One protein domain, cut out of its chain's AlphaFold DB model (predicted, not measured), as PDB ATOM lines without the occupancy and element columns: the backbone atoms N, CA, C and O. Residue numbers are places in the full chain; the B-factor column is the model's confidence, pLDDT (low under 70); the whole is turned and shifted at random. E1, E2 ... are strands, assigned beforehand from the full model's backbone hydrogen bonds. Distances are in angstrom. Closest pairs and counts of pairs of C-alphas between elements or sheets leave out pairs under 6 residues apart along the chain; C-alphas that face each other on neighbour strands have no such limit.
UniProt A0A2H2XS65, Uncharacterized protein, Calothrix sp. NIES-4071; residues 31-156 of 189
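AT A GLANCE: This is residues 31 to 156 of the 189 residues of an uncharacterized protein of Calothrix sp. NIES-4071 (UniProt A0A2H2XS65). Two walls of antiparallel strands stand partly face to face with their strands crossed, E1 to E4 with the short E10 in one wall and E5 to E9 in the other. They are parts of one sheet that turns over where the long strand E1 bends, and the shell they make is not closed: the edge strands E4 and E5 are apart. The printed part has 126 residues with ten named strands, E1 to E10 in order along the chain, and no named helix, so the class is all strand. The sheet is branched and twisted, and its neighbour pairs are antiparallel. The whole is compact, with a radius of gyration of the C-alphas of 14.2 A and spans of 40 by 32 by 22 A.

IN THESE COORDINATES: Find C-alpha 31 at (110.508, 138.367, 120.194); from there E1 runs over residues 31 to 45, 35.7 A long, to C-alpha 45 at (104.377, 107.148, 136.298). Next look for E2, residues 56 to 66, 32.4 A long, and E3, residues 71 to 78, 20.6 A. E4 is short, residues 83 to 86. Pick up the second run of strands at C-alpha 98, (109.257, 117.299, 115.020), where E5 begins and goes on to residue 105, 22.7 A. E6 takes residues 108 to 114, 20.0 A, E7 residues 122 to 129, 22.7 A, and E8 residues 132 to 139, 23.4 A. E9 covers residues 144 to 149, 17.2 A, and E10, residues 153 to 156, ends at C-alpha 156, (109.650, 137.463, 130.940).

HOW THE PARTS SIT: Start with E1, the strand with three neighbours, which bends by 76 degrees at residue 41. On one side of it, beside residues 31 to 41, you find E2, antiparallel at 149 degrees, with N 34 and O 63 2.8 A apart. On the other side lie E10, beside residues 34 to 37, with N 155 and O 35 at 2.8 A, and E9, beside residues 40 to 45, with N 43 and O 146 at 2.8 A. This pairing is staggered, different parts of E1 pairing with different neighbours. Go on from E2 to E3, a hairpin at 174 degrees, where N 62 and O 75 are 2.9 A apart, and then to the hairpin of E3 and E4, where N 76 and O 85 are 2.8 A apart. E1 to E4 form a meander, each strand the antiparallel neighbour of the one before. E5 to E9 form another: look for N 100 and O 112 at 2.9 A between E5 and E6, N 111 and O 126 at 2.8 A between E6 and E7, N 125 and O 136 at 2.9 A between E7 and E8, and N 135 and O 147 at 2.9 A between E8 and E9. The closest C-alphas of E3 and E5 are those of Leu 71 and Phe 101, 6.3 A apart. E2 and E6 are only just apart, the closest C-alphas being 8.5 A from each other.

THE WHOLE: The two C-alphas farthest apart are those of Thr 50 and Glu 67, 41.6 A, while the first and last printed C-alphas, Leu 31 and Leu 156, are 10.8 A apart. The printed part has no cut. The link from E4 to E5, 11 residues, is long; those from E1 to E2 and from E6 to E7 are short but not tight, and the other links are tight. The mean pLDDT of the printed part is 87.7, and it falls under 70 at residues 89 to 95 and 117 to 119.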
ATOM      1  N   LEU A  31     110.412 139.697 119.620       83.19
ATOM      2  CA  LEU A  31     110.508 138.367 120.194       83.19
ATOM      3  C   LEU A  31     110.255 138.462 121.693       83.19
ATOM      4  O   LEU A  31     110.889 139.252 122.401       83.19
ATOM      5  N   THR A  32     109.353 137.620 122.176       88.25
ATOM      6  CA  THR A  32     109.131 137.392 123.597       88.25
ATOM      7  C   THR A  32     109.920 136.165 124.015       88.25
ATOM      8  O   THR A  32     109.704 135.075 123.492       88.25
ATOM      9  N   ARG A  33     110.843 136.340 124.960       91.06
ATOM     10  CA  ARG A  33     111.619 135.266 125.573       91.06
ATOM     11  C   ARG A  33     111.160 135.064 127.010       91.06
ATOM     12  O   ARG A  33     111.177 135.997 127.815       91.06
ATOM     13  N   GLN A  34     110.788 133.830 127.318       91.75
ATOM     14  CA  GLN A  34     110.504 133.368 128.667       91.75
ATOM     15  C   GLN A  34     111.602 132.415 129.100       91.75
ATOM     16  O   GLN A  34     111.848 131.418 128.425       91.75
ATOM     17  N   GLU A  35     112.238 132.726 130.217       94.44
ATOM     18  CA  GLU A  35     113.198 131.850 130.880       94.44
ATOM     19  C   GLU A  35     112.537 131.287 132.132       94.44
ATOM     20  O   GLU A  35     111.802 131.994 132.826       94.44
ATOM     21  N   PHE A  36     112.757 130.005 132.392       94.56
ATOM     22  CA  PHE A  36     112.136 129.308 133.506       94.56
ATOM     23  C   PHE A  36     113.114 128.354 134.173       94.56
ATOM     24  O   PHE A  36     113.999 127.783 133.534       94.56
ATOM     25  N   SER A  37     112.932 128.179 135.474       96.00
ATOM     26  CA  SER A  37     113.697 127.234 136.278       96.00
ATOM     27  C   SER A  37     112.938 126.883 137.545       96.00
ATOM     28  O   SER A  37     112.176 127.709 138.058       96.00
ATOM     29  N   GLY A  38     113.209 125.708 138.090       95.88
ATOM     30  CA  GLY A  38     112.622 125.283 139.349       95.88
ATOM     31  C   GLY A  38     112.897 123.822 139.642       95.88
ATOM     32  O   GLY A  38     113.828 123.225 139.100       95.88
ATOM     33  N   ASP A  39     112.038 123.253 140.480       96.44
ATOM     34  CA  ASP A  39     112.117 121.864 140.909       96.44
ATOM     35  C   ASP A  39     110.854 121.120 140.493       96.44
ATOM     36  O   ASP A  39     109.763 121.313 141.036       96.44
ATOM     37  N   PHE A  40     111.014 120.199 139.557       96.69
ATOM     38  CA  PHE A  40     109.978 119.252 139.216       96.69
ATOM     39  C   PHE A  40     109.765 118.253 140.348       96.69
ATOM     40  O   PHE A  40     110.715 117.731 140.931       96.69
ATOM     41  N   THR A  41     108.500 117.924 140.611       97.38
ATOM     42  CA  THR A  41     108.104 116.791 141.453       97.38
ATOM     43  C   THR A  41     107.363 115.764 140.606       97.38
ATOM     44  O   THR A  41     106.472 116.132 139.844       97.38
ATOM     45  N   LEU A  42     107.745 114.487 140.715       96.56
ATOM     46  CA  LEU A  42     107.093 113.386 140.005       96.56
ATOM     47  C   LEU A  42     105.687 113.185 140.576       96.56
ATOM     48  O   LEU A  42     105.534 112.933 141.773       96.56
ATOM     49  N   VAL A  43     104.678 113.294 139.718       96.50
ATOM     50  CA  VAL A  43     103.261 113.172 140.079       96.50
ATOM     51  C   VAL A  43     102.712 111.812 139.676       96.50
ATOM     52  O   VAL A  43     101.982 111.197 140.451       96.50
ATOM     53  N   ASP A  44     103.075 111.336 138.487       95.12
ATOM     54  CA  ASP A  44     102.551 110.091 137.935       95.12
ATOM     55  C   ASP A  44     103.603 109.357 137.100       95.12
ATOM     56  O   ASP A  44     104.492 109.975 136.508       95.12
ATOM     57  N   VAL A  45     103.501 108.030 137.068       93.88
ATOM     58  CA  VAL A  45     104.377 107.148 136.298       93.88
ATOM     59  C   VAL A  45     103.620 105.900 135.863       93.88
ATOM     60  O   VAL A  45     102.999 105.202 136.666       93.88
ATOM     61  N   SER A  46     103.719 105.582 134.576       91.69
ATOM     62  CA  SER A  46     103.195 104.337 134.028       91.69
ATOM     63  C   SER A  46     103.825 103.127 134.730       91.69
ATOM     64  O   SER A  46     105.052 103.055 134.841       91.69
ATOM     65  N   PRO A  47     103.033 102.113 135.124       88.12
ATOM     66  CA  PRO A  47     103.560 100.896 135.743       88.12
ATOM     67  C   PRO A  47     104.417 100.053 134.783       88.12
ATOM     68  O   PRO A  47     105.086  99.121 135.225       88.12
ATOM     69  N   PHE A  48     104.385 100.353 133.481       86.81
ATOM     70  CA  PHE A  48     105.156  99.650 132.455       86.81
ATOM     71  C   PHE A  48     106.509 100.311 132.154       86.81
ATOM     72  O   PHE A  48     107.312  99.735 131.419       86.81
ATOM     73  N   LEU A  49     106.793 101.488 132.728       84.81
ATOM     74  CA  LEU A  49     108.108 102.116 132.628       84.81
ATOM     75  C   LEU A  49     109.120 101.359 133.489       84.81
ATOM     76  O   LEU A  49     108.967 101.226 134.700       84.81
ATOM     77  N   THR A  50     110.192 100.892 132.857       78.19
ATOM     78  CA  THR A  50     111.272 100.150 133.525       78.19
ATOM     79  C   THR A  50     112.409 101.046 134.016       78.19
ATOM     80  O   THR A  50     113.295 100.579 134.728       78.19
ATOM     81  N   ASN A  51     112.412 102.322 133.621       79.75
ATOM     82  CA  ASN A  51     113.454 103.273 133.993       79.75
ATOM     83  C   ASN A  51     113.234 103.788 135.417       79.75
ATOM     84  O   ASN A  51     112.109 104.063 135.830       79.75
ATOM     85  N   ILE A  52     114.327 103.960 136.159       82.62
ATOM     86  CA  ILE A  52     114.283 104.613 137.467       82.62
ATOM     87  C   ILE A  52     114.133 106.112 137.227       82.62
ATOM     88  O   ILE A  52     115.031 106.742 136.675       82.62
ATOM     89  N   LEU A  53     113.002 106.670 137.650       90.44
ATOM     90  CA  LEU A  53     112.731 108.099 137.567       90.44
ATOM     91  C   LEU A  53     112.960 108.763 138.934       90.44
ATOM     92  O   LEU A  53     112.464 108.263 139.952       90.44
ATOM     93  N   PRO A  54     113.699 109.882 138.993       93.00
ATOM     94  CA  PRO A  54     113.918 110.616 140.228       93.00
ATOM     95  C   PRO A  54     112.603 111.235 140.716       93.00
ATOM     96  O   PRO A  54     111.809 111.760 139.941       93.00
ATOM     97  N   LYS A  55     112.344 111.210 142.027       94.50
ATOM     98  CA  LYS A  55     111.108 111.804 142.583       94.50
ATOM     99  C   LYS A  55     111.070 113.326 142.463       94.50
ATOM    100  O   LYS A  55     109.988 113.907 142.453       94.50
ATOM    101  N   LYS A  56     112.242 113.954 142.432       95.06
ATOM    102  CA  LYS A  56     112.425 115.387 142.248       95.06
ATOM    103  C   LYS A  56     113.561 115.625 141.280       95.06
ATOM    104  O   LYS A  56     114.504 114.847 141.280       95.06
ATOM    105  N   SER A  57     113.467 116.688 140.501       94.94
ATOM    106  CA  SER A  57     114.512 117.062 139.564       94.94
ATOM    107  C   SER A  57     114.546 118.564 139.377       94.94
ATOM    108  O   SER A  57     113.527 119.163 139.048       94.94
ATOM    109  N   GLU A  58     115.727 119.153 139.479       95.94
ATOM    110  CA  GLU A  58     115.928 120.532 139.048       95.94
ATOM    111  C   GLU A  58     115.800 120.619 137.521       95.94
ATOM    112  O   GLU A  58     116.223 119.712 136.789       95.94
ATOM    113  N   TYR A  59     115.207 121.704 137.038       96.06
ATOM    114  CA  TYR A  59     115.111 121.999 135.616       96.06
ATOM    115  C   TYR A  59     115.375 123.472 135.331       96.06
ATOM    116  O   TYR A  59     115.159 124.356 136.162       96.06
ATOM    117  N   SER A  60     115.814 123.735 134.106       96.44
ATOM    118  CA  SER A  60     115.918 125.083 133.560       96.44
ATOM    119  C   SER A  60     115.680 125.071 132.057       96.44
ATOM    120  O   SER A  60     115.852 124.052 131.385       96.44
ATOM    121  N   GLY A  61     115.259 126.201 131.509       95.19
ATOM    122  CA  GLY A  61     115.005 126.301 130.087       95.19
ATOM    123  C   GLY A  61     114.517 127.666 129.649       95.19
ATOM    124  O   GLY A  61     114.432 128.620 130.426       95.19
ATOM    125  N   LYS A  62     114.211 127.747 128.357       94.06
ATOM    126  CA  LYS A  62     113.658 128.941 127.734       94.06
ATOM    127  C   LYS A  62     112.766 128.584 126.555       94.06
ATOM    128  O   LYS A  62     112.994 127.588 125.871       94.06
ATOM    129  N   VAL A  63     111.822 129.468 126.267       92.94
ATOM    130  CA  VAL A  63     111.109 129.529 124.988       92.94
ATOM    131  C   VAL A  63     111.155 130.960 124.468       92.94
ATOM    132  O   VAL A  63     110.980 131.914 125.228       92.94
ATOM    133  N   ALA A  64     111.418 131.125 123.178       91.38
ATOM    134  CA  ALA A  64     111.372 132.403 122.489       91.38
ATOM    135  C   ALA A  64     110.416 132.301 121.306       91.38
ATOM    136  O   ALA A  64     110.539 131.388 120.493       91.38
ATOM    137  N   TYR A  65     109.483 133.238 121.204       89.31
ATOM    138  CA  TYR A  65     108.453 133.249 120.169       89.31
ATOM    139  C   TYR A  65     108.133 134.682 119.731       89.31
ATOM    140  O   TYR A  65     108.336 135.636 120.489       89.31
ATOM    141  N   SER A  66     107.671 134.854 118.497       86.88
ATOM    142  CA  SER A  66     107.219 136.146 117.963       86.88
ATOM    143  C   SER A  66     105.799 136.495 118.412       86.88
ATOM    144  O   SER A  66     105.079 135.669 118.965       86.88
ATOM    145  N   GLU A  67     105.379 137.739 118.172       81.81
ATOM    146  CA  GLU A  67     104.030 138.217 118.525       81.81
ATOM    147  C   GLU A  67     102.889 137.391 117.911       81.81
ATOM    148  O   GLU A  67     101.819 137.297 118.506       81.81
ATOM    149  N   ASP A  68     103.116 136.773 116.751       82.69
ATOM    150  CA  ASP A  68     102.155 135.899 116.068       82.69
ATOM    151  C   ASP A  68     102.128 134.458 116.614       82.69
ATOM    152  O   ASP A  68     101.363 133.630 116.123       82.69
ATOM    153  N   GLY A  69     102.937 134.156 117.633       83.00
ATOM    154  CA  GLY A  69     103.019 132.838 118.259       83.00
ATOM    155  C   GLY A  69     103.990 131.869 117.585       83.00
ATOM    156  O   GLY A  69     104.080 130.723 118.022       83.00
ATOM    157  N   THR A  70     104.746 132.294 116.567       87.94
ATOM    158  CA  THR A  70     105.751 131.427 115.934       87.94
ATOM    159  C   THR A  70     106.926 131.178 116.883       87.94
ATOM    160  O   THR A  70     107.548 132.119 117.381       87.94
ATOM    161  N   LEU A  71     107.259 129.907 117.127       89.88
ATOM    162  CA  LEU A  71     108.425 129.526 117.925       89.88
ATOM    163  C   LEU A  71     109.722 129.870 117.181       89.88
ATOM    164  O   LEU A  71     109.925 129.448 116.046       89.88
ATOM    165  N   SER A  72     110.612 130.610 117.841       89.75
ATOM    166  CA  SER A  72     111.906 131.038 117.301       89.75
ATOM    167  C   SER A  72     113.094 130.294 117.910       89.75
ATOM    168  O   SER A  72     114.065 130.060 117.200       89.75
ATOM    169  N   ASP A  73     113.073 129.994 119.209       91.12
ATOM    170  CA  ASP A  73     114.162 129.295 119.907       91.12
ATOM    171  C   ASP A  73     113.615 128.619 121.170       91.12
ATOM    172  O   ASP A  73     112.633 129.081 121.753       91.12
ATOM    173  N   TRP A  74     114.245 127.533 121.607       93.00
ATOM    174  CA  TRP A  74     113.821 126.787 122.784       93.00
ATOM    175  C   TRP A  74     114.962 125.958 123.382       93.00
ATOM    176  O   TRP A  74     115.891 125.534 122.695       93.00
ATOM    177  N   GLN A  75     114.886 125.730 124.692       94.69
ATOM    178  CA  GLN A  75     115.801 124.863 125.427       94.69
ATOM    179  C   GLN A  75     115.112 124.306 126.671       94.69
ATOM    180  O   GLN A  75     114.399 125.033 127.360       94.69
ATOM    181  N   LEU A  76     115.382 123.043 126.981       94.19
ATOM    182  CA  LEU A  76     114.980 122.384 128.214       94.19
ATOM    183  C   LEU A  76     116.122 121.493 128.706       94.19
ATOM    184  O   LEU A  76     116.566 120.586 128.004       94.19
ATOM    185  N   VAL A  77     116.554 121.732 129.935       94.19
ATOM    186  CA  VAL A  77     117.517 120.901 130.651       94.19
ATOM    187  C   VAL A  77     116.856 120.409 131.924       94.19
ATOM    188  O   VAL A  77     116.336 121.206 132.704       94.19
ATOM    189  N   VAL A  78     116.883 119.096 132.131       93.81
ATOM    190  CA  VAL A  78     116.365 118.458 133.338       93.81
ATOM    191  C   VAL A  78     117.436 117.539 133.902       93.81
ATOM    192  O   VAL A  78     117.880 116.590 133.245       93.81
ATOM    193  N   ASN A  79     117.870 117.856 135.117       91.94
ATOM    194  CA  ASN A  79     118.927 117.126 135.802       91.94
ATOM    195  C   ASN A  79     118.447 115.712 136.150       91.94
ATOM    196  O   ASN A  79     117.260 115.473 136.289       91.94
ATOM    197  N   GLU A  80     119.355 114.743 136.261       88.38
ATOM    198  CA  GLU A  80     119.049 113.355 136.678       88.38
ATOM    199  C   GLU A  80     118.107 112.533 135.761       88.38
ATOM    200  O   GLU A  80     118.193 111.309 135.757       88.38
ATOM    201  N   LEU A  81     117.281 113.165 134.918       86.50
ATOM    202  CA  LEU A  81     116.517 112.545 133.831       86.50
ATOM    203  C   LEU A  81     117.338 112.383 132.545       86.50
ATOM    204  O   LEU A  81     116.842 111.810 131.578       86.50
ATOM    205  N   ASN A  82     118.576 112.891 132.519       80.44
ATOM    206  CA  ASN A  82     119.428 112.957 131.325       80.44
ATOM    207  C   ASN A  82     118.706 113.579 130.116       80.44
ATOM    208  O   ASN A  82     118.959 113.205 128.970       80.44
ATOM    209  N   LEU A  83     117.808 114.535 130.371       86.69
ATOM    210  CA  LEU A  83     117.052 115.224 129.337       86.69
ATOM    211  C   LEU A  83     117.703 116.577 129.063       86.69
ATOM    212  O   LEU A  83     117.632 117.492 129.882       86.69
ATOM    213  N   ASN A  84     118.338 116.703 127.903       87.12
ATOM    214  CA  ASN A  84     118.869 117.969 127.415       87.12
ATOM    215  C   ASN A  84     118.419 118.159 125.970       87.12
ATOM    216  O   ASN A  84     118.975 117.563 125.047       87.12
ATOM    217  N   LEU A  85     117.372 118.958 125.808       89.12
ATOM    218  CA  LEU A  85     116.747 119.253 124.534       89.12
ATOM    219  C   LEU A  85     116.989 120.725 124.203       89.12
ATOM    220  O   LEU A  85     116.852 121.608 125.051       89.12
ATOM    221  N   ASN A  86     117.331 121.005 122.956       89.75
ATOM    222  CA  ASN A  86     117.485 122.363 122.448       89.75
ATOM    223  C   ASN A  86     117.123 122.416 120.964       89.75
ATOM    224  O   ASN A  86     117.058 121.377 120.303       89.75
ATOM    225  N   SER A  87     116.901 123.626 120.459       85.38
ATOM    226  CA  SER A  87     116.528 123.917 119.069       85.38
ATOM    227  C   SER A  87     117.435 123.277 118.017       85.38
ATOM    228  O   SER A  87     116.948 122.913 116.948       85.38
ATOM    229  N   ASP A  88     118.704 123.047 118.350       79.25
ATOM    230  CA  ASP A  88     119.698 122.439 117.464       79.25
ATOM    231  C   ASP A  88     119.949 120.947 117.769       79.25
ATOM    232  O   ASP A  88     120.879 120.340 117.227       79.25
ATOM    233  N   SER A  89     119.159 120.326 118.656       69.88
ATOM    234  CA  SER A  89     119.452 118.975 119.127       69.88
ATOM    235  C   SER A  89     119.093 117.928 118.075       69.88
ATOM    236  O   SER A  89     117.933 117.755 117.698       69.88
ATOM    237  N   THR A  90     120.097 117.155 117.672       66.44
ATOM    238  CA  THR A  90     119.933 115.852 117.030       66.44
ATOM    239  C   THR A  90     120.373 114.796 118.039       66.44
ATOM    240  O   THR A  90     121.567 114.499 118.157       66.44
ATOM    241  N   LEU A  91     119.440 114.274 118.838       59.66
ATOM    242  CA  LEU A  91     119.748 113.141 119.713       59.66
ATOM    243  C   LEU A  91     120.049 111.894 118.859       59.66
ATOM    244  O   LEU A  91     119.603 111.791 117.718       59.66
ATOM    245  N   GLY A  92     120.892 111.005 119.398       53.38
ATOM    246  CA  GLY A  92     121.590 109.928 118.682       53.38
ATOM    247  C   GLY A  92     120.774 109.144 117.642       53.38
ATOM    248  O   GLY A  92     119.566 108.983 117.750       53.38
ATOM    249  N   ALA A  93     121.491 108.627 116.638       49.50
ATOM    250  CA  ALA A  93     120.956 107.937 115.460       49.50
ATOM    251  C   ALA A  93     120.002 108.786 114.597       49.50
ATOM    252  O   ALA A  93     118.923 108.344 114.230       49.50
ATOM    253  N   ASN A  94     120.444 109.980 114.184       61.72
ATOM    254  CA  ASN A  94     119.849 110.721 113.061       61.72
ATOM    255  C   ASN A  94     118.352 111.069 113.224       61.72
ATOM    256  O   ASN A  94     117.660 111.276 112.227       61.72
ATOM    257  N   LEU A  95     117.847 111.118 114.460       67.50
ATOM    258  CA  LEU A  95     116.469 111.504 114.736       67.50
ATOM    259  C   LEU A  95     116.377 113.030 114.733       67.50
ATOM    260  O   LEU A  95     116.963 113.712 115.575       67.50
ATOM    261  N   THR A  96     115.650 113.566 113.757       76.44
ATOM    262  CA  THR A  96     115.263 114.975 113.733       76.44
ATOM    263  C   THR A  96     113.921 115.106 114.447       76.44
ATOM    264  O   THR A  96     112.946 114.520 113.969       76.44
ATOM    265  N   PRO A  97     113.844 115.827 115.577       84.44
ATOM    266  CA  PRO A  97     112.580 116.003 116.269       84.44
ATOM    267  C   PRO A  97     111.618 116.837 115.421       84.44
ATOM    268  O   PRO A  97     111.995 117.850 114.831       84.44
ATOM    269  N   ASN A  98     110.354 116.433 115.401       88.06
ATOM    270  CA  ASN A  98     109.257 117.299 115.020       88.06
ATOM    271  C   ASN A  98     108.884 118.156 116.233       88.06
ATOM    272  O   ASN A  98     108.575 117.629 117.305       88.06
ATOM    273  N   VAL A  99     108.934 119.473 116.065       90.44
ATOM    274  CA  VAL A  99     108.666 120.430 117.136       90.44
ATOM    275  C   VAL A  99     107.382 121.178 116.818       90.44
ATOM    276  O   VAL A  99     107.266 121.807 115.768       90.44
ATOM    277  N   ASN A 100     106.430 121.131 117.747       92.75
ATOM    278  CA  ASN A 100     105.195 121.897 117.672       92.75
ATOM    279  C   ASN A 100     105.086 122.830 118.876       92.75
ATOM    280  O   ASN A 100     105.409 122.445 119.998       92.75
ATOM    281  N   PHE A 101     104.601 124.045 118.642       93.44
ATOM    282  CA  PHE A 101     104.401 125.034 119.691       93.44
ATOM    283  C   PHE A 101     103.069 125.740 119.514       93.44
ATOM    284  O   PHE A 101     102.724 126.159 118.410       93.44
ATOM    285  N   GLU A 102     102.341 125.883 120.613       93.38
ATOM    286  CA  GLU A 102     101.043 126.545 120.636       93.38
ATOM    287  C   GLU A 102     100.991 127.572 121.764       93.38
ATOM    288  O   GLU A 102     101.320 127.272 122.913       93.38
ATOM    289  N   LEU A 103     100.543 128.784 121.433       90.69
ATOM    290  CA  LEU A 103     100.307 129.872 122.375       90.69
ATOM    291  C   LEU A 103      98.792 130.040 122.566       90.69
ATOM    292  O   LEU A 103      98.093 130.460 121.647       90.69
ATOM    293  N   SER A 104      98.277 129.726 123.756       82.31
ATOM    294  CA  SER A 104      96.828 129.731 124.045       82.31
ATOM    295  C   SER A 104      96.358 130.991 124.779       82.31
ATOM    296  O   SER A 104      95.204 131.406 124.682       82.31
ATOM    297  N   SER A 105      97.265 131.653 125.490       72.56
ATOM    298  CA  SER A 105      97.128 133.034 125.960       72.56
ATOM    299  C   SER A 105      98.532 133.627 126.013       72.56
ATOM    300  O   SER A 105      99.488 132.864 126.085       72.56
ATOM    301  N   GLY A 106      98.718 134.950 126.022       70.50
ATOM    302  CA  GLY A 106     100.067 135.555 126.022       70.50
ATOM    303  C   GLY A 106     101.017 135.082 127.145       70.50
ATOM    304  O   GLY A 106     102.189 135.446 127.146       70.50
ATOM    305  N   SER A 107     100.528 134.283 128.102       79.44
ATOM    306  CA  SER A 107     101.289 133.608 129.156       79.44
ATOM    307  C   SER A 107     101.140 132.077 129.212       79.44
ATOM    308  O   SER A 107     101.846 131.462 129.997       79.44
ATOM    309  N   ASN A 108     100.277 131.436 128.424       91.75
ATOM    310  CA  ASN A 108     100.140 129.975 128.432       91.75
ATOM    311  C   ASN A 108     100.590 129.406 127.098       91.75
ATOM    312  O   ASN A 108     100.193 129.908 126.045       91.75
ATOM    313  N   TRP A 109     101.386 128.349 127.155       93.62
ATOM    314  CA  TRP A 109     101.929 127.722 125.963       93.62
ATOM    315  C   TRP A 109     102.199 126.238 126.172       93.62
ATOM    316  O   TRP A 109     102.321 125.760 127.299       93.62
ATOM    317  N   ASN A 110     102.327 125.533 125.057       94.75
ATOM    318  CA  ASN A 110     102.724 124.138 124.982       94.75
ATOM    319  C   ASN A 110     103.875 124.011 123.974       94.75
ATOM    320  O   ASN A 110     103.754 124.500 122.853       94.75
ATOM    321  N   LEU A 111     104.963 123.353 124.376       94.25
ATOM    322  CA  LEU A 111     106.043 122.893 123.507       94.25
ATOM    323  C   LEU A 111     106.033 121.360 123.448       94.25
ATOM    324  O   LEU A 111     106.308 120.695 124.447       94.25
ATOM    325  N   VAL A 112     105.784 120.804 122.263       94.56
ATOM    326  CA  VAL A 112     105.870 119.367 121.982       94.56
ATOM    327  C   VAL A 112     107.130 119.080 121.177       94.56
ATOM    328  O   VAL A 112     107.350 119.691 120.133       94.56
ATOM    329  N   ILE A 113     107.918 118.112 121.634       91.25
ATOM    330  CA  ILE A 113     109.106 117.598 120.952       91.25
ATOM    331  C   ILE A 113     108.887 116.101 120.732       91.25
ATOM    332  O   ILE A 113     108.850 115.327 121.688       91.25
ATOM    333  N   ASP A 114     108.713 115.703 119.477       88.94
ATOM    334  CA  ASP A 114     108.379 114.338 119.070       88.94
ATOM    335  C   ASP A 114     109.479 113.772 118.163       88.94
ATOM    336  O   ASP A 114     109.799 114.355 117.128       88.94
ATOM    337  N   PHE A 115     110.071 112.638 118.538       83.19
ATOM    338  CA  PHE A 115     111.151 112.001 117.777       83.19
ATOM    339  C   PHE A 115     110.662 110.975 116.734       83.19
ATOM    340  O   PHE A 115     111.478 110.345 116.060       83.19
ATOM    341  N   GLY A 116     109.347 110.841 116.537       77.88
ATOM    342  CA  GLY A 116     108.744 110.125 115.417       77.88
ATOM    343  C   GLY A 116     108.253 108.708 115.729       77.88
ATOM    344  O   GLY A 116     107.883 108.369 116.843       77.88
ATOM    345  N   ILE A 117     108.186 107.875 114.686       62.19
ATOM    346  CA  ILE A 117     107.378 106.638 114.629       62.19
ATOM    347  C   ILE A 117     108.082 105.357 115.104       62.19
ATOM    348  O   ILE A 117     107.551 104.261 114.897       62.19
ATOM    349  N   ALA A 118     109.279 105.442 115.692       68.81
ATOM    350  CA  ALA A 118     109.884 104.244 116.272       68.81
ATOM    351  C   ALA A 118     109.057 103.790 117.483       68.81
ATOM    352  O   ALA A 118     108.488 104.607 118.203       68.81
ATOM    353  N   PHE A 119     108.973 102.476 117.699       63.28
ATOM    354  CA  PHE A 119     108.157 101.881 118.764       63.28
ATOM    355  C   PHE A 119     108.495 102.418 120.166       63.28
ATOM    356  O   PHE A 119     107.650 102.395 121.055       63.28
ATOM    357  N   ASP A 120     109.719 102.897 120.348       70.81
ATOM    358  CA  ASP A 120     110.294 103.440 121.574       70.81
ATOM    359  C   ASP A 120     110.645 104.934 121.472       70.81
ATOM    360  O   ASP A 120     111.218 105.482 122.417       70.81
ATOM    361  N   ALA A 121     110.306 105.600 120.359       78.44
ATOM    362  CA  ALA A 121     110.613 107.012 120.171       78.44
ATOM    363  C   ALA A 121     109.962 107.838 121.288       78.44
ATOM    364  O   ALA A 121     108.750 107.732 121.514       78.44
ATOM    365  N   PRO A 122     110.753 108.646 122.011       84.88
ATOM    366  CA  PRO A 122     110.201 109.452 123.070       84.88
ATOM    367  C   PRO A 122     109.430 110.641 122.498       84.88
ATOM    368  O   PRO A 122     109.789 111.208 121.463       84.88
ATOM    369  N   ARG A 123     108.405 111.060 123.230       90.69
ATOM    370  CA  ARG A 123     107.730 112.340 123.043       90.69
ATOM    371  C   ARG A 123     107.763 113.103 124.355       90.69
ATOM    372  O   ARG A 123     107.453 112.552 125.408       90.69
ATOM    373  N   TYR A 124     108.122 114.377 124.287       93.06
ATOM    374  CA  TYR A 124     108.131 115.269 125.438       93.06
ATOM    375  C   TYR A 124     107.167 116.419 125.202       93.06
ATOM    376  O   TYR A 124     107.191 117.049 124.148       93.06
ATOM    377  N   THR A 125     106.330 116.698 126.191       95.56
ATOM    378  CA  THR A 125     105.436 117.854 126.192       95.56
ATOM    379  C   THR A 125     105.750 118.702 127.411       95.56
ATOM    380  O   THR A 125     105.676 118.217 128.538       95.56
ATOM    381  N   LEU A 126     106.110 119.960 127.179       96.19
ATOM    382  CA  LEU A 126     106.302 120.965 128.211       96.19
ATOM    383  C   LEU A 126     105.153 121.968 128.122       96.19
ATOM    384  O   LEU A 126     104.994 122.643 127.108       96.19
ATOM    385  N   GLU A 127     104.354 122.064 129.175       96.44
ATOM    386  CA  GLU A 127     103.191 122.945 129.224       96.44
ATOM    387  C   GLU A 127     103.357 123.989 130.322       96.44
ATOM    388  O   GLU A 127     103.652 123.654 131.471       96.44
ATOM    389  N   ARG A 128     103.115 125.254 129.974       94.50
ATOM    390  CA  ARG A 128     102.966 126.350 130.925       94.50
ATOM    391  C   ARG A 128     101.499 126.747 131.040       94.50
ATOM    392  O   ARG A 128     100.905 127.231 130.074       94.50
ATOM    393  N   THR A 129     100.986 126.694 132.266       93.00
ATOM    394  CA  THR A 129      99.656 127.195 132.624       93.00
ATOM    395  C   THR A 129      99.773 128.145 133.815       93.00
ATOM    396  O   THR A 129      99.976 127.731 134.957       93.00
ATOM    397  N   GLY A 130      99.679 129.452 133.556       89.00
ATOM    398  CA  GLY A 130      99.877 130.492 134.566       89.00
ATOM    399  C   GLY A 130     101.314 130.509 135.098       89.00
ATOM    400  O   GLY A 130     102.252 130.838 134.367       89.00
ATOM    401  N   SER A 131     101.485 130.191 136.380       89.56
ATOM    402  CA  SER A 131     102.787 130.034 137.050       89.56
ATOM    403  C   SER A 131     103.218 128.572 137.196       89.56
ATOM    404  O   SER A 131     104.195 128.300 137.881       89.56
ATOM    405  N   SER A 132     102.477 127.629 136.612       94.00
ATOM    406  CA  SER A 132     102.797 126.204 136.669       94.00
ATOM    407  C   SER A 132     103.507 125.763 135.397       94.00
ATOM    408  O   SER A 132     103.132 126.196 134.305       94.00
ATOM    409  N   ILE A 133     104.466 124.850 135.540       96.69
ATOM    410  CA  ILE A 133     105.074 124.113 134.430       96.69
ATOM    411  C   ILE A 133     104.879 122.615 134.657       96.69
ATOM    412  O   ILE A 133     105.134 122.102 135.747       96.69
ATOM    413  N   THR A 134     104.440 121.917 133.616       97.69
ATOM    414  CA  THR A 134     104.281 120.462 133.603       97.69
ATOM    415  C   THR A 134     105.131 119.873 132.488       97.69
ATOM    416  O   THR A 134     105.071 120.339 131.351       97.69
ATOM    417  N   LEU A 135     105.913 118.846 132.813       96.94
ATOM    418  CA  LEU A 135     106.654 118.042 131.849       96.94
ATOM    419  C   LEU A 135     106.043 116.644 131.792       96.94
ATOM    420  O   LEU A 135     106.055 115.915 132.783       96.94
ATOM    421  N   THR A 136     105.593 116.256 130.608       96.44
ATOM    422  CA  THR A 136     105.140 114.899 130.309       96.44
ATOM    423  C   THR A 136     106.142 114.244 129.372       96.44
ATOM    424  O   THR A 136     106.411 114.772 128.294       96.44
ATOM    425  N   GLY A 137     106.705 113.111 129.784       93.38
ATOM    426  CA  GLY A 137     107.542 112.267 128.931       93.38
ATOM    427  C   GLY A 137     106.825 110.965 128.612       93.38
ATOM    428  O   GLY A 137     106.374 110.281 129.523       93.38
ATOM    429  N   GLU A 138     106.730 110.615 127.337       90.88
ATOM    430  CA  GLU A 138     106.080 109.401 126.841       90.88
ATOM    431  C   GLU A 138     107.098 108.559 126.069       90.88
ATOM    432  O   GLU A 138     107.908 109.100 125.318       90.88
ATOM    433  N   SER A 139     107.067 107.237 126.243       84.81
ATOM    434  CA  SER A 139     107.920 106.292 125.515       84.81
ATOM    435  C   SER A 139     107.079 105.121 125.016       84.81
ATOM    436  O   SER A 139     106.888 104.116 125.707       84.81
ATOM    437  N   GLY A 140     106.542 105.271 123.803       80.88
ATOM    438  CA  GLY A 140     105.812 104.215 123.102       80.88
ATOM    439  C   GLY A 140     104.754 103.502 123.952       80.88
ATOM    440  O   GLY A 140     103.954 104.123 124.652       80.88
ATOM    441  N   LEU A 141     104.766 102.164 123.916       74.25
ATOM    442  CA  LEU A 141     103.841 101.330 124.697       74.25
ATOM    443  C   LEU A 141     104.189 101.220 126.190       74.25
ATOM    444  O   LEU A 141     103.373 100.706 126.955       74.25
ATOM    445  N   ALA A 142     105.363 101.690 126.627       81.44
ATOM    446  CA  ALA A 142     105.719 101.696 128.048       81.44
ATOM    447  C   ALA A 142     104.933 102.764 128.834       81.44
ATOM    448  O   ALA A 142     104.921 102.745 130.067       81.44
ATOM    449  N   GLY A 143     104.233 103.664 128.139       87.00
ATOM    450  CA  GLY A 143     103.500 104.779 128.727       87.00
ATOM    451  C   GLY A 143     104.423 105.955 129.030       87.00
ATOM    452  O   GLY A 143     105.416 106.169 128.335       87.00
ATOM    453  N   GLY A 144     104.086 106.736 130.055       92.06
ATOM    454  CA  GLY A 144     104.789 107.977 130.348       92.06
ATOM    455  C   GLY A 144     104.889 108.317 131.826       92.06
ATOM    456  O   GLY A 144     104.475 107.553 132.698       92.06
ATOM    457  N   TYR A 145     105.475 109.472 132.091       94.31
ATOM    458  CA  TYR A 145     105.632 110.052 133.413       94.31
ATOM    459  C   TYR A 145     105.292 111.537 133.374       94.31
ATOM    460  O   TYR A 145     105.468 112.197 132.347       94.31
ATOM    461  N   ILE A 146     104.820 112.057 134.504       96.69
ATOM    462  CA  ILE A 146     104.395 113.449 134.642       96.69
ATOM    463  C   ILE A 146     105.139 114.082 135.805       96.69
ATOM    464  O   ILE A 146     105.059 113.619 136.944       96.69
ATOM    465  N   TYR A 147     105.822 115.177 135.508       97.50
ATOM    466  CA  TYR A 147     106.402 116.081 136.482       97.50
ATOM    467  C   TYR A 147     105.650 117.402 136.491       97.50
ATOM    468  O   TYR A 147     105.258 117.909 135.442       97.50
ATOM    469  N   THR A 148     105.516 117.999 137.671       97.56
ATOM    470  CA  THR A 148     104.897 119.318 137.819       97.56
ATOM    471  C   THR A 148     105.702 120.185 138.774       97.56
ATOM    472  O   THR A 148     106.211 119.711 139.792       97.56
ATOM    473  N   ASP A 149     105.777 121.467 138.441       97.31
ATOM    474  CA  ASP A 149     106.176 122.558 139.317       97.31
ATOM    475  C   ASP A 149     105.044 123.606 139.327       97.31
ATOM    476  O   ASP A 149     104.890 124.353 138.358       97.31
ATOM    477  N   PRO A 150     104.214 123.660 140.386       94.75
ATOM    478  CA  PRO A 150     103.068 124.566 140.456       94.75
ATOM    479  C   PRO A 150     103.462 126.025 140.734       94.75
ATOM    480  O   PRO A 150     102.606 126.913 140.731       94.75
ATOM    481  N   SER A 151     104.729 126.285 141.055       92.94
ATOM    482  CA  SER A 151     105.241 127.596 141.460       92.94
ATOM    483  C   SER A 151     106.535 127.916 140.719       92.94
ATOM    484  O   SER A 151     107.474 128.458 141.303       92.94
ATOM    485  N   ALA A 152     106.550 127.594 139.425       90.56
ATOM    486  CA  ALA A 152     107.687 127.795 138.551       90.56
ATOM    487  C   ALA A 152     108.128 129.259 138.555       90.56
ATOM    488  O   ALA A 152     107.317 130.187 138.438       90.56
ATOM    489  N   ASN A 153     109.439 129.466 138.657       90.94
ATOM    490  CA  ASN A 153     110.021 130.790 138.548       90.94
ATOM    491  C   ASN A 153     110.191 131.131 137.065       90.94
ATOM    492  O   ASN A 153     111.011 130.522 136.380       90.94
ATOM    493  N   ILE A 154     109.394 132.081 136.569       89.81
ATOM    494  CA  ILE A 154     109.331 132.438 135.148       89.81
ATOM    495  C   ILE A 154     109.663 133.917 134.989       89.81
ATOM    496  O   ILE A 154     108.954 134.788 135.495       89.81
ATOM    497  N   THR A 155     110.723 134.199 134.238       90.56
ATOM    498  CA  THR A 155     111.148 135.559 133.903       90.56
ATOM    499  C   THR A 155     110.784 135.874 132.458       90.56
ATOM    500  O   THR A 155     111.108 135.120 131.540       90.56
ATOM    501  N   LEU A 156     110.103 137.003 132.251       87.81
ATOM    502  CA  LEU A 156     109.650 137.463 130.940       87.81
ATOM    503  C   LEU A 156     110.520 138.621 130.450       87.81
ATOM    504  O   LEU A 156     110.691 139.618 131.150       87.81
TER     505      LEU A 156